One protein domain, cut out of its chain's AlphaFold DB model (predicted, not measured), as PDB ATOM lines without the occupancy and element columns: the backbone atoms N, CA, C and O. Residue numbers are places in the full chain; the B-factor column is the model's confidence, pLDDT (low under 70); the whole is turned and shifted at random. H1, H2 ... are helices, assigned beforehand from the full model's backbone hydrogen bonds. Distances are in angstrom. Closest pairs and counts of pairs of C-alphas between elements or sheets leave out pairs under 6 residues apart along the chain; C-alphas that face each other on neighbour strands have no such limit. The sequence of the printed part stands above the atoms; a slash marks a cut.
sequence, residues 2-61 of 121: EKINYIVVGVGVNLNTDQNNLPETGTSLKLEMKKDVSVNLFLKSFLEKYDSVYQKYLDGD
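This is residues 2 to 61 of the 121 residues of the protein "Putative biotin ligase" of Candidatus Methanofastidiosum methylthiophilus (UniProt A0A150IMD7). Two long arms, the unnamed stretch of residues 2 to 12 and the helix H2, reach from a small head of loops with the short helix H1, leaving an open space between them. Residues 13 to 28 loop through this head before H1. The 60 printed residues hold two named helices, H1 then H2, and no named strand; the class is all helix, with 25 residues in named elements, under half. The whole is only just extended, close to loose, with a radius of gyration of the C-alphas of 15.7 A and spans of 46 by 25 by 19 A.

Residues 2 to 28 have no named element, from C-alpha 2 at (126.366, 79.545, 183.695). H1 is residues 29 to 33, 5.8 A long. H2 is residues 39 to 58, 27.9 A long, ending at C-alpha 58 (112.340, 87.355, 194.784).

H1 and H2 are apart, joined by a tight link of 5 residues. In both, every O i to N i+4 pair is within hydrogen-bond range.

The C-alphas farthest apart, of Glu 2 and Lys 34, are 48.6 A apart. The printed part has no cut, and no printed residue is under 70 in pLDDT.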
ATOM      1  N   GLU A   2     126.044  78.123 183.651       70.81
ATOM      2  CA  GLU A   2     126.366  79.545 183.695       70.81
ATOM      3  C   GLU A   2     125.503  80.196 184.787       70.81
ATOM      4  O   GLU A   2     124.303  79.931 184.865       70.81
ATOM      5  N   LYS A   3     126.118  80.960 185.693       84.69
ATOM      6  CA  LYS A   3     125.426  81.617 186.807       84.69
ATOM      7  C   LYS A   3     125.684  83.110 186.711       84.69
ATOM      8  O   LYS A   3     126.831  83.535 186.599       84.69
ATOM      9  N   ILE A   4     124.618  83.897 186.787       87.31
ATOM     10  CA  ILE A   4     124.733  85.347 186.915       87.31
ATOM     11  C   ILE A   4     125.220  85.641 188.335       87.31
ATOM     12  O   ILE A   4     124.549  85.300 189.308       87.31
ATOM     13  N   ASN A   5     126.404  86.242 188.451       92.12
ATOM     14  CA  ASN A   5     126.956  86.641 189.746       92.12
ATOM     15  C   ASN A   5     126.332  87.953 190.232       92.12
ATOM     16  O   ASN A   5     125.969  88.057 191.399       92.12
ATOM     17  N   TYR A   6     126.185  88.929 189.330       93.00
ATOM     18  CA  TYR A   6     125.631  90.252 189.615       93.00
ATOM     19  C   TYR A   6     124.965  90.836 188.366       93.00
ATOM     20  O   TYR A   6     125.348  90.507 187.243       93.00
ATOM     21  N   ILE A   7     124.005  91.738 188.579       92.88
ATOM     22  CA  ILE A   7     123.406  92.593 187.549       92.88
ATOM     23  C   ILE A   7     123.639  94.039 187.981       92.88
ATOM     24  O   ILE A   7     123.384  94.388 189.133       92.88
ATOM     25  N   VAL A   8     124.123  94.876 187.066       95.19
ATOM     26  CA  VAL A   8     124.282  96.315 187.302       95.19
ATOM     27  C   VAL A   8     123.135  97.039 186.611       95.19
ATOM     28  O   VAL A   8     123.022  96.983 185.388       95.19
ATOM     29  N   VAL A   9     122.287  97.712 187.390       95.25
ATOM     30  CA  VAL A   9     121.142  98.478 186.879       95.25
ATOM     31  C   VAL A   9     121.439  99.968 187.018       95.25
ATOM     32  O   VAL A   9     121.548 100.485 188.128       95.25
ATOM     33  N   GLY A  10     121.579 100.662 185.888       96.56
ATOM     34  CA  GLY A  10     121.677 102.121 185.848       96.56
ATOM     35  C   GLY A  10     120.292 102.756 185.756       96.56
ATOM     36  O   GLY A  10     119.499 102.363 184.904       96.56
ATOM     37  N   VAL A  11     120.002 103.741 186.608       96.25
ATOM     38  CA  VAL A  11     118.731 104.484 186.591       96.25
ATOM     39  C   VAL A  11     119.023 105.977 186.489       96.25
ATOM     40  O   VAL A  11     119.679 106.545 187.360       96.25
ATOM     41  N   GLY A  12     118.530 106.609 185.425       96.00
ATOM     42  CA  GLY A  12     118.596 108.057 185.221       96.00
ATOM     43  C   GLY A  12     117.208 108.680 185.313       96.00
ATOM     44  O   GLY A  12     116.280 108.204 184.664       96.00
ATOM     45  N   VAL A  13     117.058 109.740 186.113       97.12
ATOM     46  CA  VAL A  13     115.800 110.490 186.253       97.12
ATOM     47  C   VAL A  13     116.097 111.987 186.272       97.12
ATOM     48  O   VAL A  13     116.898 112.458 187.080       97.12
ATOM     49  N   ASN A  14     115.420 112.749 185.415       98.12
ATOM     50  CA  ASN A  14     115.524 114.206 185.389       98.12
ATOM     51  C   ASN A  14     114.677 114.806 186.524       98.12
ATOM     52  O   ASN A  14     113.452 114.870 186.421       98.12
ATOM     53  N   LEU A  15     115.309 115.247 187.616       98.31
ATOM     54  CA  LEU A  15     114.592 115.832 188.760       98.31
ATOM     55  C   LEU A  15     114.351 117.332 188.574       98.31
ATOM     56  O   LEU A  15     113.217 117.744 188.370       98.31
ATOM     57  N   ASN A  16     115.422 118.134 188.603       98.38
ATOM     58  CA  ASN A  16     115.357 119.603 188.584       98.38
ATOM     59  C   ASN A  16     115.977 120.227 187.325       98.38
ATOM     60  O   ASN A  16     116.338 121.400 187.326       98.38
ATOM     61  N   THR A  17     116.128 119.437 186.261       98.00
ATOM     62  CA  THR A  17     116.697 119.885 184.987       98.00
ATOM     63  C   THR A  17     115.734 120.835 184.278       98.00
ATOM     64  O   THR A  17     114.568 120.493 184.072       98.00
ATOM     65  N   ASP A  18     116.212 122.017 183.896       97.44
ATOM     66  CA  ASP A  18     115.435 122.972 183.101       97.44
ATOM     67  C   ASP A  18     115.314 122.527 181.634       97.44
ATOM     68  O   ASP A  18     116.215 121.871 181.109       97.44
ATOM     69  N   GLN A  19     114.240 122.952 180.952       96.38
ATOM     70  CA  GLN A  19     113.943 122.576 179.559       96.38
ATOM     71  C   GLN A  19     115.113 122.829 178.597       96.38
ATOM     72  O   GLN A  19     115.363 122.022 177.712       96.38
ATOM     73  N   ASN A  20     115.868 123.915 178.788       97.19
ATOM     74  CA  ASN A  20     116.995 124.276 177.918       97.19
ATOM     75  C   ASN A  20     118.157 123.265 177.961       97.19
ATOM     76  O   ASN A  20     119.023 123.296 177.093       97.19
ATOM     77  N   ASN A  21     118.190 122.396 178.975       97.44
ATOM     78  CA  ASN A  21     119.185 121.336 179.140       97.44
ATOM     79  C   ASN A  21     118.602 119.942 178.839       97.44
ATOM     80  O   ASN A  21     119.223 118.930 179.166       97.44
ATOM     81  N   LEU A  22     117.401 119.884 178.264       97.06
ATOM     82  CA  LEU A  22     116.711 118.658 177.881       97.06
ATOM     83  C   LEU A  22     116.496 118.637 176.363       97.06
ATOM     84  O   LEU A  22     116.365 119.695 175.744       97.06
ATOM     85  N   PRO A  23     116.441 117.447 175.741       95.62
ATOM     86  CA  PRO A  23     115.940 117.337 174.376       95.62
ATOM     87  C   PRO A  23     114.478 117.805 174.312       95.62
ATOM     88  O   PRO A  23     113.775 117.791 175.321       95.62
ATOM     89  N   GLU A  24     113.992 118.160 173.120       94.31
ATOM     90  CA  GLU A  24     112.606 118.626 172.929       94.31
ATOM     91  C   GLU A  24     111.554 117.622 173.427       94.31
ATOM     92  O   GLU A  24     110.499 118.016 173.913       94.31
ATOM     93  N   THR A  25     111.851 116.325 173.347       93.06
ATOM     94  CA  THR A  25     110.983 115.235 173.819       93.06
ATOM     95  C   THR A  25     111.166 114.896 175.303       93.06
ATOM     96  O   THR A  25     110.474 114.024 175.824       93.06
ATOM     97  N   GLY A  26     112.119 115.533 175.987       95.50
ATOM     98  CA  GLY A  26     112.436 115.283 177.389       95.50
ATOM     99  C   GLY A  26     111.684 116.213 178.337       95.50
ATOM    100  O   GLY A  26     111.442 117.374 178.027       95.50
ATOM    101  N   THR A  27     111.391 115.713 179.540       97.94
ATOM    102  CA  THR A  27     110.861 116.509 180.660       97.94
ATOM    103  C   THR A  27     111.635 116.219 181.956       97.94
ATOM    104  O   THR A  27     112.528 115.360 181.991       97.94
ATOM    105  N   SER A  28     111.318 116.952 183.023       98.44
ATOM    106  CA  SER A  28     111.806 116.734 184.387       98.44
ATOM    107  C   SER A  28     110.674 116.882 185.401       98.44
ATOM    108  O   SER A  28     109.672 117.549 185.141       98.44
ATOM    109  N   LEU A  29     110.836 116.306 186.596       98.12
ATOM    110  CA  LEU A  29     109.823 116.445 187.647       98.12
ATOM    111  C   LEU A  29     109.571 117.911 188.028       98.12
ATOM    112  O   LEU A  29     108.435 118.273 188.323       98.12
ATOM    113  N   LYS A  30     110.594 118.770 187.984       98.31
ATOM    114  CA  LYS A  30     110.448 120.210 188.218       98.31
ATOM    115  C   LYS A  30     109.522 120.872 187.208       98.31
ATOM    116  O   LYS A  30     108.706 121.701 187.610       98.31
ATOM    117  N   LEU A  31     109.639 120.518 185.926       98.25
ATOM    118  CA  LEU A  31     108.793 121.069 184.865       98.25
ATOM    119  C   LEU A  31     107.335 120.632 185.051       98.25
ATOM    120  O   LEU A  31     106.444 121.483 185.064       98.25
ATOM    121  N   GLU A  32     107.102 119.343 185.311       98.06
ATOM    122  CA  GLU A  32     105.751 118.793 185.496       98.06
ATOM    123  C   GLU A  32     105.080 119.276 186.794       98.06
ATOM    124  O   GLU A  32     103.895 119.610 186.821       98.06
ATOM    125  N   MET A  33     105.837 119.365 187.892       97.19
ATOM    126  CA  MET A  33     105.321 119.797 189.198       97.19
ATOM    127  C   MET A  33     105.348 121.316 189.396       97.19
ATOM    128  O   MET A  33     104.796 121.809 190.384       97.19
ATOM    129  N   LYS A  34     106.005 122.055 188.492       97.69
ATOM    130  CA  LYS A  34     106.232 123.511 188.551       97.69
ATOM    131  C   LYS A  34     106.933 123.978 189.836       97.69
ATOM    132  O   LYS A  34     106.675 125.078 190.323       97.69
ATOM    133  N   LYS A  35     107.798 123.136 190.409       97.56
ATOM    134  CA  LYS A  35     108.590 123.421 191.620       97.56
ATOM    135  C   LYS A  35     109.786 122.483 191.731       97.56
ATOM    136  O   LYS A  35     109.720 121.363 191.236       97.56
ATOM    137  N   ASP A  36     110.829 122.898 192.446       98.00
ATOM    138  CA  ASP A  36     111.968 122.019 192.710       98.00
ATOM    139  C   ASP A  36     111.572 120.805 193.563       98.00
ATOM    140  O   ASP A  36     110.773 120.881 194.506       98.00
ATOM    141  N   VAL A  37     112.179 119.670 193.233       98.00
ATOM    142  CA  VAL A  37     112.039 118.394 193.926       98.00
ATOM    143  C   VAL A  37     113.227 118.187 194.856       98.00
ATOM    144  O   VAL A  37     114.389 118.334 194.470       98.00
ATOM    145  N   SER A  38     112.940 117.794 196.096       98.31
ATOM    146  CA  SER A  38     113.980 117.370 197.031       98.31
ATOM    147  C   SER A  38     114.578 116.040 196.580       98.31
ATOM    148  O   SER A  38     113.902 115.010 196.604       98.31
ATOM    149  N   VAL A  39     115.864 116.059 196.227       97.44
ATOM    150  CA  VAL A  39     116.616 114.866 195.807       97.44
ATOM    151  C   VAL A  39     116.570 113.782 196.883       97.44
ATOM    152  O   VAL A  39     116.340 112.620 196.568       97.44
ATOM    153  N   ASN A  40     116.704 114.157 198.159       98.19
ATOM    154  CA  ASN A  40     116.688 113.203 199.269       98.19
ATOM    155  C   ASN A  40     115.319 112.533 199.440       98.19
ATOM    156  O   ASN A  40     115.251 111.324 199.654       98.19
ATOM    157  N   LEU A  41     114.226 113.299 199.330       97.88
ATOM    158  CA  LEU A  41     112.876 112.735 199.436       97.88
ATOM    159  C   LEU A  41     112.549 111.842 198.237       97.88
ATOM    160  O   LEU A  41     111.973 110.768 198.422       97.88
ATOM    161  N   PHE A  42     112.949 112.256 197.030       98.06
ATOM    162  CA  PHE A  42     112.811 111.434 195.832       98.06
ATOM    163  C   PHE A  42     113.589 110.126 195.977       98.06
ATOM    164  O   PHE A  42     113.001 109.061 195.832       98.06
ATOM    165  N   LEU A  43     114.879 110.196 196.320       98.06
ATOM    166  CA  LEU A  43     115.743 109.022 196.428       98.06
ATOM    167  C   LEU A  43     115.222 108.036 197.472       98.06
ATOM    168  O   LEU A  43     115.158 106.844 197.194       98.06
ATOM    169  N   LYS A  44     114.797 108.528 198.643       98.38
ATOM    170  CA  LYS A  44     114.173 107.685 199.669       98.38
ATOM    171  C   LYS A  44     112.955 106.947 199.104       98.38
ATOM    172  O   LYS A  44     112.901 105.724 199.169       98.38
ATOM    173  N   SER A  45     112.022 107.687 198.508       98.06
ATOM    174  CA  SER A  45     110.770 107.123 197.984       98.06
ATOM    175  C   SER A  45     111.022 106.143 196.834       98.06
ATOM    176  O   SER A  45     110.378 105.099 196.743       98.06
ATOM    177  N   PHE A  46     111.982 106.464 195.963       97.94
ATOM    178  CA  PHE A  46     112.413 105.608 194.866       97.94
ATOM    179  C   PHE A  46     112.998 104.294 195.388       97.94
ATOM    180  O   PHE A  46     112.563 103.237 194.943       97.94
ATOM    181  N   LEU A  47     113.932 104.344 196.344       98.00
ATOM    182  CA  LEU A  47     114.571 103.147 196.901       98.00
ATOM    183  C   LEU A  47     113.576 102.262 197.657       98.00
ATOM    184  O   LEU A  47     113.593 101.052 197.467       98.00
ATOM    185  N   GLU A  48     112.674 102.852 198.446       98.31
ATOM    186  CA  GLU A  48     111.605 102.111 199.132       98.31
ATOM    187  C   GLU A  48     110.695 101.388 198.128       98.31
ATOM    188  O   GLU A  48     110.356 100.215 198.303       98.31
ATOM    189  N   LYS A  49     110.321 102.069 197.036       96.50
ATOM    190  CA  LYS A  49     109.487 101.465 195.995       96.50
ATOM    191  C   LYS A  49     110.240 100.401 195.198       96.50
ATOM    192  O   LYS A  49     109.660  99.355 194.909       96.50
ATOM    193  N   TYR A  50     111.493 100.671 194.840       96.25
ATOM    194  CA  TYR A  50     112.353  99.754 194.099       96.25
ATOM    195  C   TYR A  50     112.570  98.462 194.887       96.25
ATOM    196  O   TYR A  50     112.303  97.387 194.358       96.25
ATOM    197  N   ASP A  51     112.959  98.565 196.162       96.88
ATOM    198  CA  ASP A  51     113.159  97.404 197.031       96.88
ATOM    199  C   ASP A  51     111.856  96.617 197.211       96.88
ATOM    200  O   ASP A  51     111.842  95.408 197.022       96.88
ATOM    201  N   SER A  52     110.718  97.289 197.426       95.69
ATOM    202  CA  SER A  52     109.417  96.610 197.514       95.69
ATOM    203  C   SER A  52     109.069  95.802 196.255       95.69
ATOM    204  O   SER A  52     108.546  94.692 196.365       95.69
ATOM    205  N   VAL A  53     109.341  96.332 195.058       95.19
ATOM    206  CA  VAL A  53     109.120  95.602 193.796       95.19
ATOM    207  C   VAL A  53     110.139  94.472 193.632       95.19
ATOM    208  O   VAL A  53     109.778  93.391 193.172       95.19
ATOM    209  N   TYR A  54     111.386  94.690 194.043       95.19
ATOM    210  CA  TYR A  54     112.427  93.671 193.992       95.19
ATOM    211  C   TYR A  54     112.137  92.493 194.932       95.19
ATOM    212  O   TYR A  54     112.281  91.346 194.518       95.19
ATOM    213  N   GLN A  55     111.629  92.740 196.143       95.94
ATOM    214  CA  GLN A  55     111.197  91.672 197.051       95.94
ATOM    215  C   GLN A  55     110.068  90.835 196.437       95.94
ATOM    216  O   GLN A  55     110.159  89.613 196.422       95.94
ATOM    217  N   LYS A  56     109.064  91.467 195.808       94.31
ATOM    218  CA  LYS A  56     108.009  90.735 195.079       94.31
ATOM    219  C   LYS A  56     108.568  89.819 193.990       94.31
ATOM    220  O   LYS A  56     108.066  88.716 193.796       94.31
ATOM    221  N   TYR A  57     109.598  90.274 193.278       93.00
ATOM    222  CA  TYR A  57     110.279  89.453 192.282       93.00
ATOM    223  C   TYR A  57     110.971  88.242 192.927       93.00
ATOM    224  O   TYR A  57     110.818  87.127 192.430       93.00
ATOM    225  N   LEU A  58     111.685  88.441 194.041       93.50
ATOM    226  CA  LEU A  58     112.340  87.355 194.784       93.50
ATOM    227  C   LEU A  58     111.340  86.338 195.354       93.50
ATOM    228  O   LEU A  58     111.635  85.144 195.364       93.50
ATOM    229  N   ASP A  59     110.151  86.794 195.746       95.88
ATOM    230  CA  ASP A  59     109.047  85.953 196.221       95.88
ATOM    231  C   ASP A  59     108.322  85.200 195.082       95.88
ATOM    232  O   ASP A  59     107.417  84.402 195.333       95.88
ATOM    233  N   GLY A  60     108.713  85.427 193.822       93.38
ATOM    234  CA  GLY A  60     108.143  84.765 192.645       93.38
ATOM    235  C   GLY A  60     106.851  85.397 192.115       93.38
ATOM    236  O   GLY A  60     106.188  84.811 191.259       93.38
ATOM    237  N   ASP A  61     106.490  86.601 192.563       93.25
ATOM    238  CA  ASP A  61     105.257  87.302 192.183       93.25
ATOM    239  C   ASP A  61     105.409  88.116 190.881       93.25
ATOM    240  O   ASP A  61     105.054  89.297 190.776       93.25
TER     241      ASP A  61